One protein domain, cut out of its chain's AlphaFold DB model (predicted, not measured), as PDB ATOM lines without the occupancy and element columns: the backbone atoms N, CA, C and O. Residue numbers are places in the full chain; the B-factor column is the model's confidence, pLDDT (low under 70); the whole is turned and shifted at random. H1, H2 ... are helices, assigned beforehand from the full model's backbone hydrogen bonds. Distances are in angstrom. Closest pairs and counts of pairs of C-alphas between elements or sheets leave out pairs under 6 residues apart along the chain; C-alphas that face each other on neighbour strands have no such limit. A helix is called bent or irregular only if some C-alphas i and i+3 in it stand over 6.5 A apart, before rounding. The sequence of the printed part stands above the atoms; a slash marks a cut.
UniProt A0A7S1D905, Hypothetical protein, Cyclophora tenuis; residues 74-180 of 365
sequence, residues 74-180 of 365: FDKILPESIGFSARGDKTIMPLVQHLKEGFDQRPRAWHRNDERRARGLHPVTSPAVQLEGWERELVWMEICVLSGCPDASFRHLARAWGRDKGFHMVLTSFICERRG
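AT A GLANCE: This is residues 74 to 180 of the 365 residues of the protein "Hypothetical protein" of Cyclophora tenuis (UniProt A0A7S1D905). Six helices cluster mostly crossed, with H4 and short H5 nearest the middle, H1, H2 and H3 around them, and H6 leading away from its contacts with H4 and H5 to the last printed residues. The links at residues 83 to 93 and 119 to 132 reach out at opposite ends. The printed part has 107 residues, six named helices, H1 to H6 in order, and no named strand; the class is all helix. It is compact, with a radius of gyration of the C-alphas of 13.8 A and spans of 39 by 37 by 24 A.

IN THESE COORDINATES: H1, residues 74 to 82, begins at C-alpha 74 (157.331, 113.309, 134.791) and is only just irregular: C-alphas 75 and 78 are 6.8 A apart. H2, residues 94 to 105, is 16.8 A long; H3 is residues 110 to 118. H4, residues 133 to 146, is 20.3 A long; H5 is residues 154 to 160. H6, residues 167 to 179, is 18.9 A long and ends at C-alpha 179 (152.424, 136.920, 127.784).

HOW THE PARTS SIT: H5 is the hub. Residues 99 to 103 of H2 touch it, closest at C-alphas Leu 99 and His 156, 5.7 A, at a steep tilt of 60 degrees. H3 and H5 only just touch, with 3 pairs of C-alphas within 8 A, closest His 111 and Ala 160, 5.0 A. H6 touches H4 with residues 168 to 172 alone, closest C-alphas Ile 143 and His 168, 7.0 A. H1 touches H2, closest C-alphas Ser 81 and Pro 94, 5.3 A. H1 and H6 are apart. Every O i to N i+4 pair is within hydrogen-bond range in H3, H4 and H5, against 3 of 5 in H1, 6 of 8 in H2 and 7 of 9 in H6.

THE WHOLE: The C-alphas farthest apart, of Arg 87 and Thr 125, are 41.0 A apart. The printed part has no cut. The links H1 to H2 and H3 to H4 are long. Residues 178 to 180 have pLDDT under 70.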
ATOM      1  N   PHE A  74     157.730 112.947 136.152       94.25
ATOM      2  CA  PHE A  74     157.331 113.309 134.791       94.25
ATOM      3  C   PHE A  74     157.362 112.134 133.812       94.25
ATOM      4  O   PHE A  74     156.718 112.218 132.769       94.25
ATOM      5  N   ASP A  75     158.031 111.033 134.156       94.88
ATOM      6  CA  ASP A  75     158.118 109.859 133.283       94.88
ATOM      7  C   ASP A  75     156.963 108.880 133.533       94.88
ATOM      8  O   ASP A  75     156.559 108.153 132.629       94.88
ATOM      9  N   LYS A  76     156.412 108.865 134.756       94.94
ATOM     10  CA  LYS A  76     155.387 107.894 135.171       94.94
ATOM     11  C   LYS A  76     154.098 108.544 135.664       94.94
ATOM     12  O   LYS A  76     153.029 108.325 135.106       94.94
ATOM     13  N   ILE A  77     154.192 109.372 136.699       96.81
ATOM     14  CA  ILE A  77     153.022 109.877 137.427       96.81
ATOM     15  C   ILE A  77     152.312 110.975 136.635       96.81
ATOM     16  O   ILE A  77     151.081 110.994 136.580       96.81
ATOM     17  N   LEU A  78     153.060 111.890 136.009       95.75
ATOM     18  CA  LEU A  78     152.451 112.984 135.258       95.75
ATOM     19  C   LEU A  78     151.688 112.489 134.014       95.75
ATOM     20  O   LEU A  78     150.538 112.899 133.863       95.75
ATOM     21  N   PRO A  79     152.232 111.591 133.165       96.81
ATOM     22  CA  PRO A  79     151.472 111.025 132.051       96.81
ATOM     23  C   PRO A  79     150.183 110.325 132.504       96.81
ATOM     24  O   PRO A  79     149.124 110.567 131.926       96.81
ATOM     25  N   GLU A  80     150.242 109.533 133.581       96.38
ATOM     26  CA  GLU A  80     149.054 108.892 134.162       96.38
ATOM     27  C   GLU A  80     148.026 109.913 134.677       96.38
ATOM     28  O   GLU A  80     146.823 109.680 134.589       96.38
ATOM     29  N   SER A  81     148.487 111.054 135.193       96.75
ATOM     30  CA  SER A  81     147.618 112.121 135.705       96.75
ATOM     31  C   SER A  81     146.976 112.943 134.594       96.75
ATOM     32  O   SER A  81     145.825 113.337 134.719       96.75
ATOM     33  N   ILE A  82     147.685 113.176 133.488       96.25
ATOM     34  CA  ILE A  82     147.125 113.851 132.309       96.25
ATOM     35  C   ILE A  82     146.035 112.985 131.665       96.25
ATOM     36  O   ILE A  82     145.018 113.506 131.218       96.25
ATOM     37  N   GLY A  83     146.236 111.664 131.631       94.62
ATOM     38  CA  GLY A  83     145.242 110.706 131.143       94.62
ATOM     39  C   GLY A  83     144.152 110.348 132.157       94.62
ATOM     40  O   GLY A  83     143.308 109.503 131.857       94.62
ATOM     41  N   PHE A  84     144.170 110.936 133.356       95.62
ATOM     42  CA  PHE A  84     143.232 110.584 134.412       95.62
ATOM     43  C   PHE A  84     141.804 110.998 134.047       95.62
ATOM     44  O   PHE A  84     141.533 112.131 133.654       95.62
ATOM     45  N   SER A  85     140.873 110.066 134.235       93.50
ATOM     46  CA  SER A  85     139.439 110.294 134.114       93.50
ATOM     47  C   SER A  85     138.761 109.740 135.357       93.50
ATOM     48  O   SER A  85     138.895 108.554 135.657       93.50
ATOM     49  N   ALA A  86     137.987 110.581 136.043       89.06
ATOM     50  CA  ALA A  86     137.276 110.219 137.273       89.06
ATOM     51  C   ALA A  86     136.186 109.141 137.079       89.06
ATOM     52  O   ALA A  86     135.525 108.754 138.032       89.06
ATOM     53  N   ARG A  87     135.965 108.666 135.844       88.69
ATOM     54  CA  ARG A  87     134.976 107.627 135.515       88.69
ATOM     55  C   ARG A  87     135.499 106.190 135.671       88.69
ATOM     56  O   ARG A  87     134.722 105.267 135.465       88.69
ATOM     57  N   GLY A  88     136.793 106.000 135.932       85.81
ATOM     58  CA  GLY A  88     137.402 104.671 136.080       85.81
ATOM     59  C   GLY A  88     137.494 104.188 137.531       85.81
ATOM     60  O   GLY A  88     137.072 104.877 138.452       85.81
ATOM     61  N   ASP A  89     138.132 103.031 137.729       83.69
ATOM     62  CA  ASP A  89     138.321 102.387 139.046       83.69
ATOM     63  C   ASP A  89     139.160 103.221 140.035       83.69
ATOM     64  O   ASP A  89     139.154 102.980 141.242       83.69
ATOM     65  N   LYS A  90     139.922 104.203 139.535       86.88
ATOM     66  CA  LYS A  90     140.758 105.077 140.362       86.88
ATOM     67  C   LYS A  90     139.938 106.262 140.865       86.88
ATOM     68  O   LYS A  90     139.558 107.132 140.087       86.88
ATOM     69  N   THR A  91     139.761 106.339 142.180       92.06
ATOM     70  CA  THR A  91     139.036 107.433 142.842       92.06
ATOM     71  C   THR A  91     139.848 108.726 142.939       92.06
ATOM     72  O   THR A  91     139.263 109.801 143.008       92.06
ATOM     73  N   ILE A  92     141.185 108.652 142.924       96.25
ATOM     74  CA  ILE A  92     142.074 109.805 143.134       96.25
ATOM     75  C   ILE A  92     143.068 109.924 141.974       96.25
ATOM     76  O   ILE A  92     143.665 108.935 141.542       96.25
ATOM     77  N   MET A  93     143.281 111.151 141.488       97.06
ATOM     78  CA  MET A  93     144.274 111.432 140.446       97.06
ATOM     79  C   MET A  93     145.690 111.036 140.918       97.06
ATOM     80  O   MET A  93     146.085 111.451 142.011       97.06
ATOM     81  N   PRO A  94     146.498 110.320 140.106       97.44
ATOM     82  CA  PRO A  94     147.816 109.826 140.526       97.44
ATOM     83  C   PRO A  94     148.748 110.903 141.104       97.44
ATOM     84  O   PRO A  94     149.371 110.684 142.138       97.44
ATOM     85  N   LEU A  95     148.799 112.098 140.505       97.81
ATOM     86  CA  LEU A  95     149.584 113.222 141.029       97.81
ATOM     87  C   LEU A  95     149.071 113.708 142.393       97.81
ATOM     88  O   LEU A  95     149.869 114.030 143.269       97.81
ATOM     89  N   VAL A  96     147.752 113.741 142.608       97.75
ATOM     90  CA  VAL A  96     147.171 114.123 143.906       97.75
ATOM     91  C   VAL A  96     147.513 113.086 144.965       97.75
ATOM     92  O   VAL A  96     147.925 113.465 146.061       97.75
ATOM     93  N   GLN A  97     147.388 111.800 144.637       97.50
ATOM     94  CA  GLN A  97     147.773 110.710 145.528       97.50
ATOM     95  C   GLN A  97     149.260 110.803 145.898       97.50
ATOM     96  O   GLN A  97     149.595 110.845 147.079       97.50
ATOM     97  N   HIS A  98     150.134 110.964 144.903       97.75
ATOM     98  CA  HIS A  98     151.573 111.125 145.095       97.75
ATOM     99  C   HIS A  98     151.925 112.296 146.026       97.75
ATOM    100  O   HIS A  98     152.727 112.156 146.954       97.75
ATOM    101  N   LEU A  99     151.293 113.457 145.817       97.88
ATOM    102  CA  LEU A  99     151.510 114.637 146.652       97.88
ATOM    103  C   LEU A  99     150.968 114.454 148.077       97.88
ATOM    104  O   LEU A  99     151.599 114.948 149.012       97.88
ATOM    105  N   LYS A 100     149.829 113.766 148.252       97.44
ATOM    106  CA  LYS A 100     149.249 113.444 149.568       97.44
ATOM    107  C   LYS A 100     150.167 112.502 150.353       97.44
ATOM    108  O   LYS A 100     150.568 112.846 151.458       97.44
ATOM    109  N   GLU A 101     150.575 111.380 149.765       97.12
ATOM    110  CA  GLU A 101     151.452 110.389 150.410       97.12
ATOM    111  C   GLU A 101     152.808 110.989 150.811       97.12
ATOM    112  O   GLU A 101     153.311 110.770 151.916       97.12
ATOM    113  N   GLY A 102     153.396 111.804 149.932       97.06
ATOM    114  CA  GLY A 102     154.665 112.462 150.217       97.06
ATOM    115  C   GLY A 102     154.567 113.604 151.232       97.06
ATOM    116  O   GLY A 102     155.576 113.964 151.837       97.06
ATOM    117  N   PHE A 103     153.390 114.195 151.451       96.62
ATOM    118  CA  PHE A 103     153.244 115.360 152.328       96.62
ATOM    119  C   PHE A 103     153.662 115.063 153.775       96.62
ATOM    120  O   PHE A 103     154.420 115.849 154.364       96.62
ATOM    121  N   ASP A 104     153.211 113.925 154.301       93.56
ATOM    122  CA  ASP A 104     153.434 113.510 155.689       93.56
ATOM    123  C   ASP A 104     154.765 112.777 155.872       93.56
ATOM    124  O   ASP A 104     155.451 112.959 156.876       93.56
ATOM    125  N   GLN A 105     155.166 111.985 154.875       97.31
ATOM    126  CA  GLN A 105     156.293 111.058 155.003       97.31
ATOM    127  C   GLN A 105     157.632 111.657 154.565       97.31
ATOM    128  O   GLN A 105     158.695 111.166 154.951       97.31
ATOM    129  N   ARG A 106     157.613 112.692 153.716       97.25
ATOM    130  CA  ARG A 106     158.821 113.205 153.061       97.25
ATOM    131  C   ARG A 106     159.204 114.605 153.566       97.25
ATOM    132  O   ARG A 106     158.348 115.409 153.961       97.25
ATOM    133  N   PRO A 107     160.512 114.937 153.560       96.62
ATOM    134  CA  PRO A 107     160.982 116.264 153.945       96.62
ATOM    135  C   PRO A 107     160.506 117.334 152.956       96.62
ATOM    136  O   PRO A 107     160.151 117.041 151.824       96.62
ATOM    137  N   ARG A 108     160.536 118.614 153.341       96.62
ATOM    138  CA  ARG A 108     160.241 119.712 152.397       96.62
ATOM    139  C   ARG A 108     161.155 119.642 151.168       96.62
ATOM    140  O   ARG A 108     162.322 119.285 151.301       96.62
ATOM    141  N   ALA A 109     160.642 120.055 150.009       97.25
ATOM    142  CA  ALA A 109     161.367 120.011 148.733       97.25
ATOM    143  C   ALA A 109     161.730 118.594 148.241       97.25
ATOM    144  O   ALA A 109     162.592 118.470 147.372       97.25
ATOM    145  N   TRP A 110     161.118 117.534 148.789       97.69
ATOM    146  CA  TRP A 110     161.410 116.153 148.395       97.69
ATOM    147  C   TRP A 110     161.221 115.932 146.896       97.69
ATOM    148  O   TRP A 110     162.147 115.485 146.236       97.69
ATOM    149  N   HIS A 111     160.079 116.360 146.362       97.56
ATOM    150  CA  HIS A 111     159.708 116.184 144.964       97.56
ATOM    151  C   HIS A 111     160.669 116.925 144.030       97.56
ATOM    152  O   HIS A 111     161.228 116.348 143.104       97.56
ATOM    153  N   ARG A 112     160.999 118.180 144.367       97.44
ATOM    154  CA  ARG A 112     162.038 118.949 143.659       97.44
ATOM    155  C   ARG A 112     163.386 118.219 143.654       97.44
ATOM    156  O   ARG A 112     164.089 118.230 142.650       97.44
ATOM    157  N   ASN A 113     163.779 117.630 144.779       97.06
ATOM    158  CA  ASN A 113     165.066 116.951 144.912       97.06
ATOM    159  C   ASN A 113     165.090 115.583 144.220       97.06
ATOM    160  O   ASN A 113     166.134 115.211 143.688       97.06
ATOM    161  N   ASP A 114     163.969 114.867 144.200       96.94
ATOM    162  CA  ASP A 114     163.800 113.628 143.440       96.94
ATOM    163  C   ASP A 114     163.915 113.905 141.938       96.94
ATOM    164  O   ASP A 114     164.720 113.266 141.267       96.94
ATOM    165  N   GLU A 115     163.253 114.951 141.440       97.62
ATOM    166  CA  GLU A 115     163.376 115.389 140.044       97.62
ATOM    167  C   GLU A 115     164.796 115.789 139.652       97.62
ATOM    168  O   GLU A 115     165.276 115.482 138.560       97.62
ATOM    169  N   ARG A 116     165.503 116.476 140.552       97.19
ATOM    170  CA  ARG A 116     166.909 116.818 140.325       97.19
ATOM    171  C   ARG A 116     167.773 115.567 140.259       97.19
ATOM    172  O   ARG A 116     168.549 115.440 139.314       97.19
ATOM    173  N   ARG A 117     167.609 114.629 141.195       96.75
ATOM    174  CA  ARG A 117     168.350 113.359 141.191       96.75
ATOM    175  C   ARG A 117     168.086 112.534 139.938       96.75
ATOM    176  O   ARG A 117     169.049 112.092 139.320       96.75
ATOM    177  N   ALA A 118     166.832 112.430 139.504       97.12
ATOM    178  CA  ALA A 118     166.462 111.714 138.281       97.12
ATOM    179  C   ALA A 118     167.156 112.283 137.029       97.12
ATOM    180  O   ALA A 118     167.365 111.576 136.048       97.12
ATOM    181  N   ARG A 119     167.568 113.556 137.074       96.12
ATOM    182  CA  ARG A 119     168.277 114.263 135.995       96.12
ATOM    183  C   ARG A 119     169.792 114.365 136.210       96.12
ATOM    184  O   ARG A 119     170.456 115.058 135.443       96.12
ATOM    185  N   GLY A 120     170.344 113.725 137.244       96.19
ATOM    186  CA  GLY A 120     171.770 113.810 137.586       96.19
ATOM    187  C   GLY A 120     172.184 115.178 138.144       96.19
ATOM    188  O   GLY A 120     173.324 115.608 138.001       96.19
ATOM    189  N   LEU A 121     171.253 115.915 138.749       94.75
ATOM    190  CA  LEU A 121     171.511 117.203 139.387       94.75
ATOM    191  C   LEU A 121     171.573 117.039 140.905       94.75
ATOM    192  O   LEU A 121     170.813 116.283 141.510       94.75
ATOM    193  N   HIS A 122     172.445 117.817 141.547       94.06
ATOM    194  CA  HIS A 122     172.520 117.837 143.004       94.06
ATOM    195  C   HIS A 122     171.198 118.312 143.628       94.06
ATOM    196  O   HIS A 122     170.587 119.260 143.115       94.06
ATOM    197  N   PRO A 123     170.770 117.710 144.752       95.25
ATOM    198  CA  PRO A 123     169.606 118.175 145.489       95.25
ATOM    199  C   PRO A 123     169.834 119.594 146.011       95.25
ATOM    200  O   PRO A 123     170.954 120.012 146.311       95.25
ATOM    201  N   VAL A 124     168.750 120.347 146.145       94.81
ATOM    202  CA  VAL A 124     168.802 121.712 146.654       94.81
ATOM    203  C   VAL A 124     168.985 121.681 148.167       94.81
ATOM    204  O   VAL A 124     168.185 121.094 148.894       94.81
ATOM    205  N   THR A 125     170.026 122.357 148.649       90.44
ATOM    206  CA  THR A 125     170.358 122.438 150.081       90.44
ATOM    207  C   THR A 125     169.455 123.399 150.849       90.44
ATOM    208  O   THR A 125     169.260 123.241 152.051       90.44
ATOM    209  N   SER A 126     168.889 124.397 150.166       90.69
ATOM    210  CA  SER A 126     168.005 125.393 150.766       90.69
ATOM    211  C   SER A 126     166.720 125.577 149.950       90.69
ATOM    212  O   SER A 126     166.786 125.974 148.785       90.69
ATOM    213  N   PRO A 127     165.530 125.389 150.552       84.75
ATOM    214  CA  PRO A 127     164.252 125.594 149.862       84.75
ATOM    215  C   PRO A 127     164.062 127.039 149.366       84.75
ATOM    216  O   PRO A 127     163.313 127.288 148.420       84.75
ATOM    217  N   ALA A 128     164.792 128.002 149.943       86.44
ATOM    218  CA  ALA A 128     164.758 129.398 149.519       86.44
ATOM    219  C   ALA A 128     165.403 129.634 148.140       86.44
ATOM    220  O   ALA A 128     165.106 130.646 147.500       86.44
ATOM    221  N   VAL A 129     166.252 128.717 147.654       92.38
ATOM    222  CA  VAL A 129     166.896 128.827 146.335       92.38
ATOM    223  C   VAL A 129     165.827 128.920 145.256       92.38
ATOM    224  O   VAL A 129     164.896 128.111 145.228       92.38
ATOM    225  N   GLN A 130     165.941 129.914 144.372       94.25
ATOM    226  CA  GLN A 130     164.991 130.165 143.287       94.25
ATOM    227  C   GLN A 130     164.811 128.919 142.403       94.25
ATOM    228  O   GLN A 130     165.743 128.135 142.243       94.25
ATOM    229  N   LEU A 131     163.603 128.715 141.865       96.38
ATOM    230  CA  LEU A 131     163.369 127.662 140.878       96.38
ATOM    231  C   LEU A 131     164.162 127.997 139.613       96.38
ATOM    232  O   LEU A 131     164.118 129.142 139.159       96.38
ATOM    233  N   GLU A 132     164.851 127.025 139.039       95.50
ATOM    234  CA  GLU A 132     165.506 127.129 137.739       95.50
ATOM    235  C   GLU A 132     164.475 127.231 136.599       95.50
ATOM    236  O   GLU A 132     163.267 127.151 136.816       95.50
ATOM    237  N   GLY A 133     164.940 127.479 135.370       95.06
ATOM    238  CA  GLY A 133     164.065 127.595 134.195       95.06
ATOM    239  C   GLY A 133     163.165 126.380 134.005       95.06
ATOM    240  O   GLY A 133     161.947 126.528 134.014       95.06
ATOM    241  N   TRP A 134     163.779 125.202 133.929       96.31
ATOM    242  CA  TRP A 134     163.082 123.935 133.736       96.31
ATOM    243  C   TRP A 134     162.192 123.581 134.935       96.31
ATOM    244  O   TRP A 134     161.052 123.184 134.743       96.31
ATOM    245  N   GLU A 135     162.644 123.817 136.174       97.12
ATOM    246  CA  GLU A 135     161.828 123.563 137.374       97.12
ATOM    247  C   GLU A 135     160.528 124.379 137.353       97.12
ATOM    248  O   GLU A 135     159.473 123.875 137.718       97.12
ATOM    249  N   ARG A 136     160.574 125.639 136.894       96.31
ATOM    250  CA  ARG A 136     159.360 126.463 136.756       96.31
ATOM    251  C   ARG A 136     158.386 125.894 135.731       96.31
ATOM    252  O   ARG A 136     157.185 125.991 135.950       96.31
ATOM    253  N   GLU A 137     158.888 125.346 134.630       95.44
ATOM    254  CA  GLU A 137     158.058 124.730 133.588       95.44
ATOM    255  C   GLU A 137     157.390 123.451 134.101       95.44
ATOM    256  O   GLU A 137     156.192 123.265 133.901       95.44
ATOM    257  N   LEU A 138     158.135 122.623 134.834       96.25
ATOM    258  CA  LEU A 138     157.625 121.411 135.474       96.25
ATOM    259  C   LEU A 138     156.520 121.718 136.492       96.25
ATOM    260  O   LEU A 138     155.417 121.182 136.394       96.25
ATOM    261  N   VAL A 139     156.776 122.649 137.415       97.31
ATOM    262  CA  VAL A 139     155.769 123.103 138.388       97.31
ATOM    263  C   VAL A 139     154.543 123.666 137.675       97.31
ATOM    264  O   VAL A 139     153.418 123.417 138.092       97.31
ATOM    265  N   TRP A 140     154.745 124.455 136.618       96.44
ATOM    266  CA  TRP A 140     153.646 125.044 135.861       96.44
ATOM    267  C   TRP A 140     152.744 123.974 135.243       96.44
ATOM    268  O   TRP A 140     151.523 124.083 135.331       96.44
ATOM    269  N   MET A 141     153.329 122.913 134.682       96.62
ATOM    270  CA  MET A 141     152.564 121.774 134.178       96.62
ATOM    271  C   MET A 141     151.745 121.101 135.283       96.62
ATOM    272  O   MET A 141     150.561 120.840 135.081       96.62
ATOM    273  N   GLU A 142     152.325 120.881 136.464       97.69
ATOM    274  CA  GLU A 142     151.594 120.322 137.610       97.69
ATOM    275  C   GLU A 142     150.462 121.239 138.081       97.69
ATOM    276  O   GLU A 142     149.369 120.756 138.357       97.69
ATOM    277  N   ILE A 143     150.681 122.559 138.119       97.56
ATOM    278  CA  ILE A 143     149.628 123.538 138.435       97.56
ATOM    279  C   ILE A 143     148.472 123.408 137.441       97.56
ATOM    280  O   ILE A 143     147.320 123.341 137.866       97.56
ATOM    281  N   CYS A 144     148.760 123.342 136.139       96.31
ATOM    282  CA  CYS A 144     147.735 123.176 135.109       96.31
ATOM    283  C   CYS A 144     146.936 121.878 135.296       96.31
ATOM    284  O   CYS A 144     145.712 121.914 135.227       96.31
ATOM    285  N   VAL A 145     147.611 120.757 135.572       96.31
ATOM    286  CA  VAL A 145     146.957 119.456 135.806       96.31
ATOM    287  C   VAL A 145     146.103 119.483 137.077       96.31
ATOM    288  O   VAL A 145     144.978 118.992 137.083       96.31
ATOM    289  N   LEU A 146     146.599 120.102 138.149       97.00
ATOM    290  CA  LEU A 146     145.894 120.189 139.429       97.00
ATOM    291  C   LEU A 146     144.705 121.159 139.404       97.00
ATOM    292  O   LEU A 146     143.743 120.937 140.129       97.00
ATOM    293  N   SER A 147     144.734 122.197 138.564       95.62
ATOM    294  CA  SER A 147     143.673 123.221 138.509       95.62
ATOM    295  C   SER A 147     142.304 122.673 138.080       95.62
ATOM    296  O   SER A 147     141.294 123.327 138.309       95.62
ATOM    297  N   GLY A 148     142.259 121.489 137.457       90.75
ATOM    298  CA  GLY A 148     141.019 120.811 137.069       90.75
ATOM    299  C   GLY A 148     140.556 119.714 138.034       90.75
ATOM    300  O   GLY A 148     139.610 119.003 137.711       90.75
ATOM    301  N   CYS A 149     141.226 119.525 139.175       94.62
ATOM    302  CA  CYS A 149     140.956 118.422 140.094       94.62
ATOM    303  C   CYS A 149     140.476 118.954 141.459       94.62
ATOM    304  O   CYS A 149     141.250 119.632 142.134       94.62
ATOM    305  N   PRO A 150     139.242 118.640 141.902       93.56
ATOM    306  CA  PRO A 150     138.703 119.159 143.165       93.56
ATOM    307  C   PRO A 150     139.466 118.649 144.398       93.56
ATOM    308  O   PRO A 150     139.551 119.344 145.403       93.56
ATOM    309  N   ASP A 151     140.092 117.471 144.308       95.38
ATOM    310  CA  ASP A 151     140.896 116.890 145.391       95.38
ATOM    311  C   ASP A 151     142.324 117.453 145.475       95.38
ATOM    312  O   ASP A 151     143.121 117.032 146.329       95.38
ATOM    313  N   ALA A 152     142.690 118.358 144.563       96.25
ATOM    314  CA  ALA A 152     144.014 118.945 144.529       96.25
ATOM    315  C   ALA A 152     144.247 119.881 145.720       96.25
ATOM    316  O   ALA A 152     143.455 120.760 146.037       96.25
ATOM    317  N   SER A 153     145.416 119.741 146.344       96.50
ATOM    318  CA  SER A 153     145.874 120.636 147.405       96.50
ATOM    319  C   SER A 153     147.145 121.344 146.958       96.50
ATOM    320  O   SER A 153     148.245 120.780 146.982       96.50
ATOM    321  N   PHE A 154     147.027 122.625 146.605       97.25
ATOM    322  CA  PHE A 154     148.190 123.454 146.272       97.25
ATOM    323  C   PHE A 154     149.141 123.651 147.462       97.25
ATOM    324  O   PHE A 154     150.312 123.991 147.273       97.25
ATOM    325  N   ARG A 155     148.677 123.397 148.693       97.44
ATOM    326  CA  ARG A 155     149.537 123.316 149.879       97.44
ATOM    327  C   ARG A 155     150.470 122.105 149.809       97.44
ATOM    328  O   ARG A 155     151.638 122.237 150.184       97.44
ATOM    329  N   HIS A 156     149.988 120.957 149.325       98.06
ATOM    330  CA  HIS A 156     150.827 119.771 149.138       98.06
ATOM    331  C   HIS A 156     151.870 120.018 148.050       98.06
ATOM    332  O   HIS A 156     153.059 119.815 148.298       98.06
ATOM    333  N   LEU A 157     151.448 120.587 146.914       98.06
ATOM    334  CA  LEU A 157     152.347 121.006 145.837       98.06
ATOM    335  C   LEU A 157     153.440 121.962 146.343       98.06
ATOM    336  O   LEU A 157     154.627 121.747 146.099       98.06
ATOM    337  N   ALA A 158     153.058 122.999 147.095       97.62
ATOM    338  CA  ALA A 158     154.005 123.965 147.647       97.62
ATOM    339  C   ALA A 158     155.060 123.291 148.523       97.62
ATOM    340  O   ALA A 158     156.256 123.481 148.310       97.62
ATOM    341  N   ARG A 159     154.639 122.436 149.460       97.38
ATOM    342  CA  ARG A 159     155.571 121.711 150.329       97.38
ATOM    343  C   ARG A 159     156.494 120.783 149.534       97.38
ATOM    344  O   ARG A 159     157.699 120.769 149.809       97.38
ATOM    345  N   ALA A 160     155.948 120.049 148.565       97.81
ATOM    346  CA  ALA A 160     156.683 119.121 147.710       97.81
ATOM    347  C   ALA A 160     157.805 119.832 146.933       97.81
ATOM    348  O   ALA A 160     158.931 119.340 146.884       97.81
ATOM    349  N   TRP A 161     157.552 121.056 146.457       98.06
ATOM    350  CA  TRP A 161     158.547 121.908 145.790       98.06
ATOM    351  C   TRP A 161     159.409 122.765 146.730       98.06
ATOM    352  O   TRP A 161     160.274 123.518 146.270       98.06
ATOM    353  N   GLY A 162     159.207 122.670 148.047       97.00
ATOM    354  CA  GLY A 162     159.956 123.456 149.030       97.00
ATOM    355  C   GLY A 162     159.583 124.937 149.039       97.00
ATOM    356  O   GLY A 162     160.438 125.789 149.259       97.00
ATOM    357  N   ARG A 163     158.322 125.256 148.760       96.75
ATOM    358  CA  ARG A 163     157.775 126.610 148.677       96.75
ATOM    359  C   ARG A 163     156.697 126.852 149.722       96.75
ATOM    360  O   ARG A 163     156.161 125.928 150.332       96.75
ATOM    361  N   ASP A 164     156.401 128.130 149.914       94.88
ATOM    362  CA  ASP A 164     155.352 128.582 150.818       94.88
ATOM    363  C   ASP A 164     153.964 128.490 150.164       94.88
ATOM    364  O   ASP A 164     153.826 128.394 148.937       94.88
ATOM    365  N   LYS A 165     152.915 128.515 150.997       94.75
ATOM    366  CA  LYS A 165     151.520 128.559 150.530       94.75
ATOM    367  C   LYS A 165     151.341 129.750 149.577       94.75
ATOM    368  O   LYS A 165     151.914 130.815 149.790       94.75
ATOM    369  N   GLY A 166     150.568 129.554 148.509       93.12
ATOM    370  CA  GLY A 166     150.288 130.602 147.520       93.12
ATOM    371  C   GLY A 166     151.387 130.831 146.475       93.12
ATOM    372  O   GLY A 166     151.202 131.655 145.583       93.12
ATOM    373  N   PHE A 167     152.507 130.093 146.504       96.50
ATOM    374  CA  PHE A 167     153.564 130.281 145.495       96.50
ATOM    375  C   PHE A 167     153.093 130.009 144.054       96.50
ATOM    376  O   PHE A 167     153.632 130.602 143.122       96.50
ATOM    377  N   HIS A 168     152.091 129.139 143.874       95.81
ATOM    378  CA  HIS A 168     151.493 128.846 142.575       95.81
ATOM    379  C   HIS A 168     150.877 130.111 141.973       95.81
ATOM    380  O   HIS A 168     151.151 130.400 140.820       95.81
ATOM    381  N   MET A 169     150.180 130.938 142.761       96.25
ATOM    382  CA  MET A 169     149.632 132.218 142.295       96.25
ATOM    383  C   MET A 169     150.730 133.156 141.800       96.25
ATOM    384  O   MET A 169     150.621 133.725 140.718       96.25
ATOM    385  N   VAL A 170     151.826 133.275 142.557       94.69
ATOM    386  CA  VAL A 170     152.975 134.110 142.170       94.69
ATOM    387  C   VAL A 170     153.612 133.596 140.877       94.69
ATOM    388  O   VAL A 170     153.947 134.389 139.995       94.69
ATOM    389  N   LEU A 171     153.770 132.276 140.747       94.12
ATOM    390  CA  LEU A 171     154.343 131.653 139.557       94.12
ATOM    391  C   LEU A 171     153.432 131.831 138.332       94.12
ATOM    392  O   LEU A 171     153.916 132.251 137.282       94.12
ATOM    393  N   THR A 172     152.129 131.586 138.484       92.81
ATOM    394  CA  THR A 172     151.105 131.810 137.457       92.81
ATOM    395  C   THR A 172     151.108 133.262 136.999       92.81
ATOM    396  O   THR A 172     151.215 133.515 135.803       92.81
ATOM    397  N   SER A 173     151.078 134.226 137.928       92.25
ATOM    398  CA  SER A 173     151.122 135.661 137.604       92.25
ATOM    399  C   SER A 173     152.371 135.991 136.798       92.25
ATOM    400  O   SER A 173     152.294 136.572 135.722       92.25
ATOM    401  N   PHE A 174     153.535 135.522 137.247       89.94
ATOM    402  CA  PHE A 174     154.803 135.772 136.570       89.94
ATOM    403  C   PHE A 174     154.862 135.203 135.142       89.94
ATOM    404  O   PHE A 174     155.436 135.835 134.247       89.94
ATOM    405  N   ILE A 175     154.296 134.015 134.915       87.19
ATOM    406  CA  ILE A 175     154.255 133.370 133.596       87.19
ATOM    407  C   ILE A 175     153.221 134.060 132.691       87.19
ATOM    408  O   ILE A 175     153.532 134.394 131.542       87.19
ATOM    409  N   CYS A 176     152.021 134.322 133.207       85.69
ATOM    410  CA  CYS A 176     150.898 134.873 132.450       85.69
ATOM    411  C   CYS A 176     151.049 136.377 132.157       85.69
ATOM    412  O   CYS A 176     150.810 136.804 131.025       85.69
ATOM    413  N   GLU A 177     151.531 137.186 133.106       82.25
ATOM    414  CA  GLU A 177     151.754 138.631 132.913       82.25
ATOM    415  C   GLU A 177     152.752 138.915 131.789       82.25
ATOM    416  O   GLU A 177     152.599 139.868 131.020       82.25
ATOM    417  N   ARG A 178     153.771 138.062 131.637       65.75
ATOM    418  CA  ARG A 178     154.762 138.208 130.564       65.75
ATOM    419  C   ARG A 178     154.170 137.967 129.180       65.75
ATOM    420  O   ARG A 178     154.666 138.553 128.217       65.75
ATOM    421  N   ARG A 179     153.105 137.166 129.065       54.41
ATOM    422  CA  ARG A 179     152.424 136.920 127.784       54.41
ATOM    423  C   ARG A 179     151.390 137.989 127.425       54.41
ATOM    424  O   ARG A 179     151.204 138.235 126.237       54.41
ATOM    425  N   GLY A 180     150.876 138.754 128.392       48.50
ATOM    426  CA  GLY A 180     150.080 139.968 128.135       48.50
ATOM    427  C   GLY A 180     150.840 141.102 127.416       48.50
ATOM    428  O   GLY A 180     150.236 142.075 126.966       48.50
TER     429      GLY A 180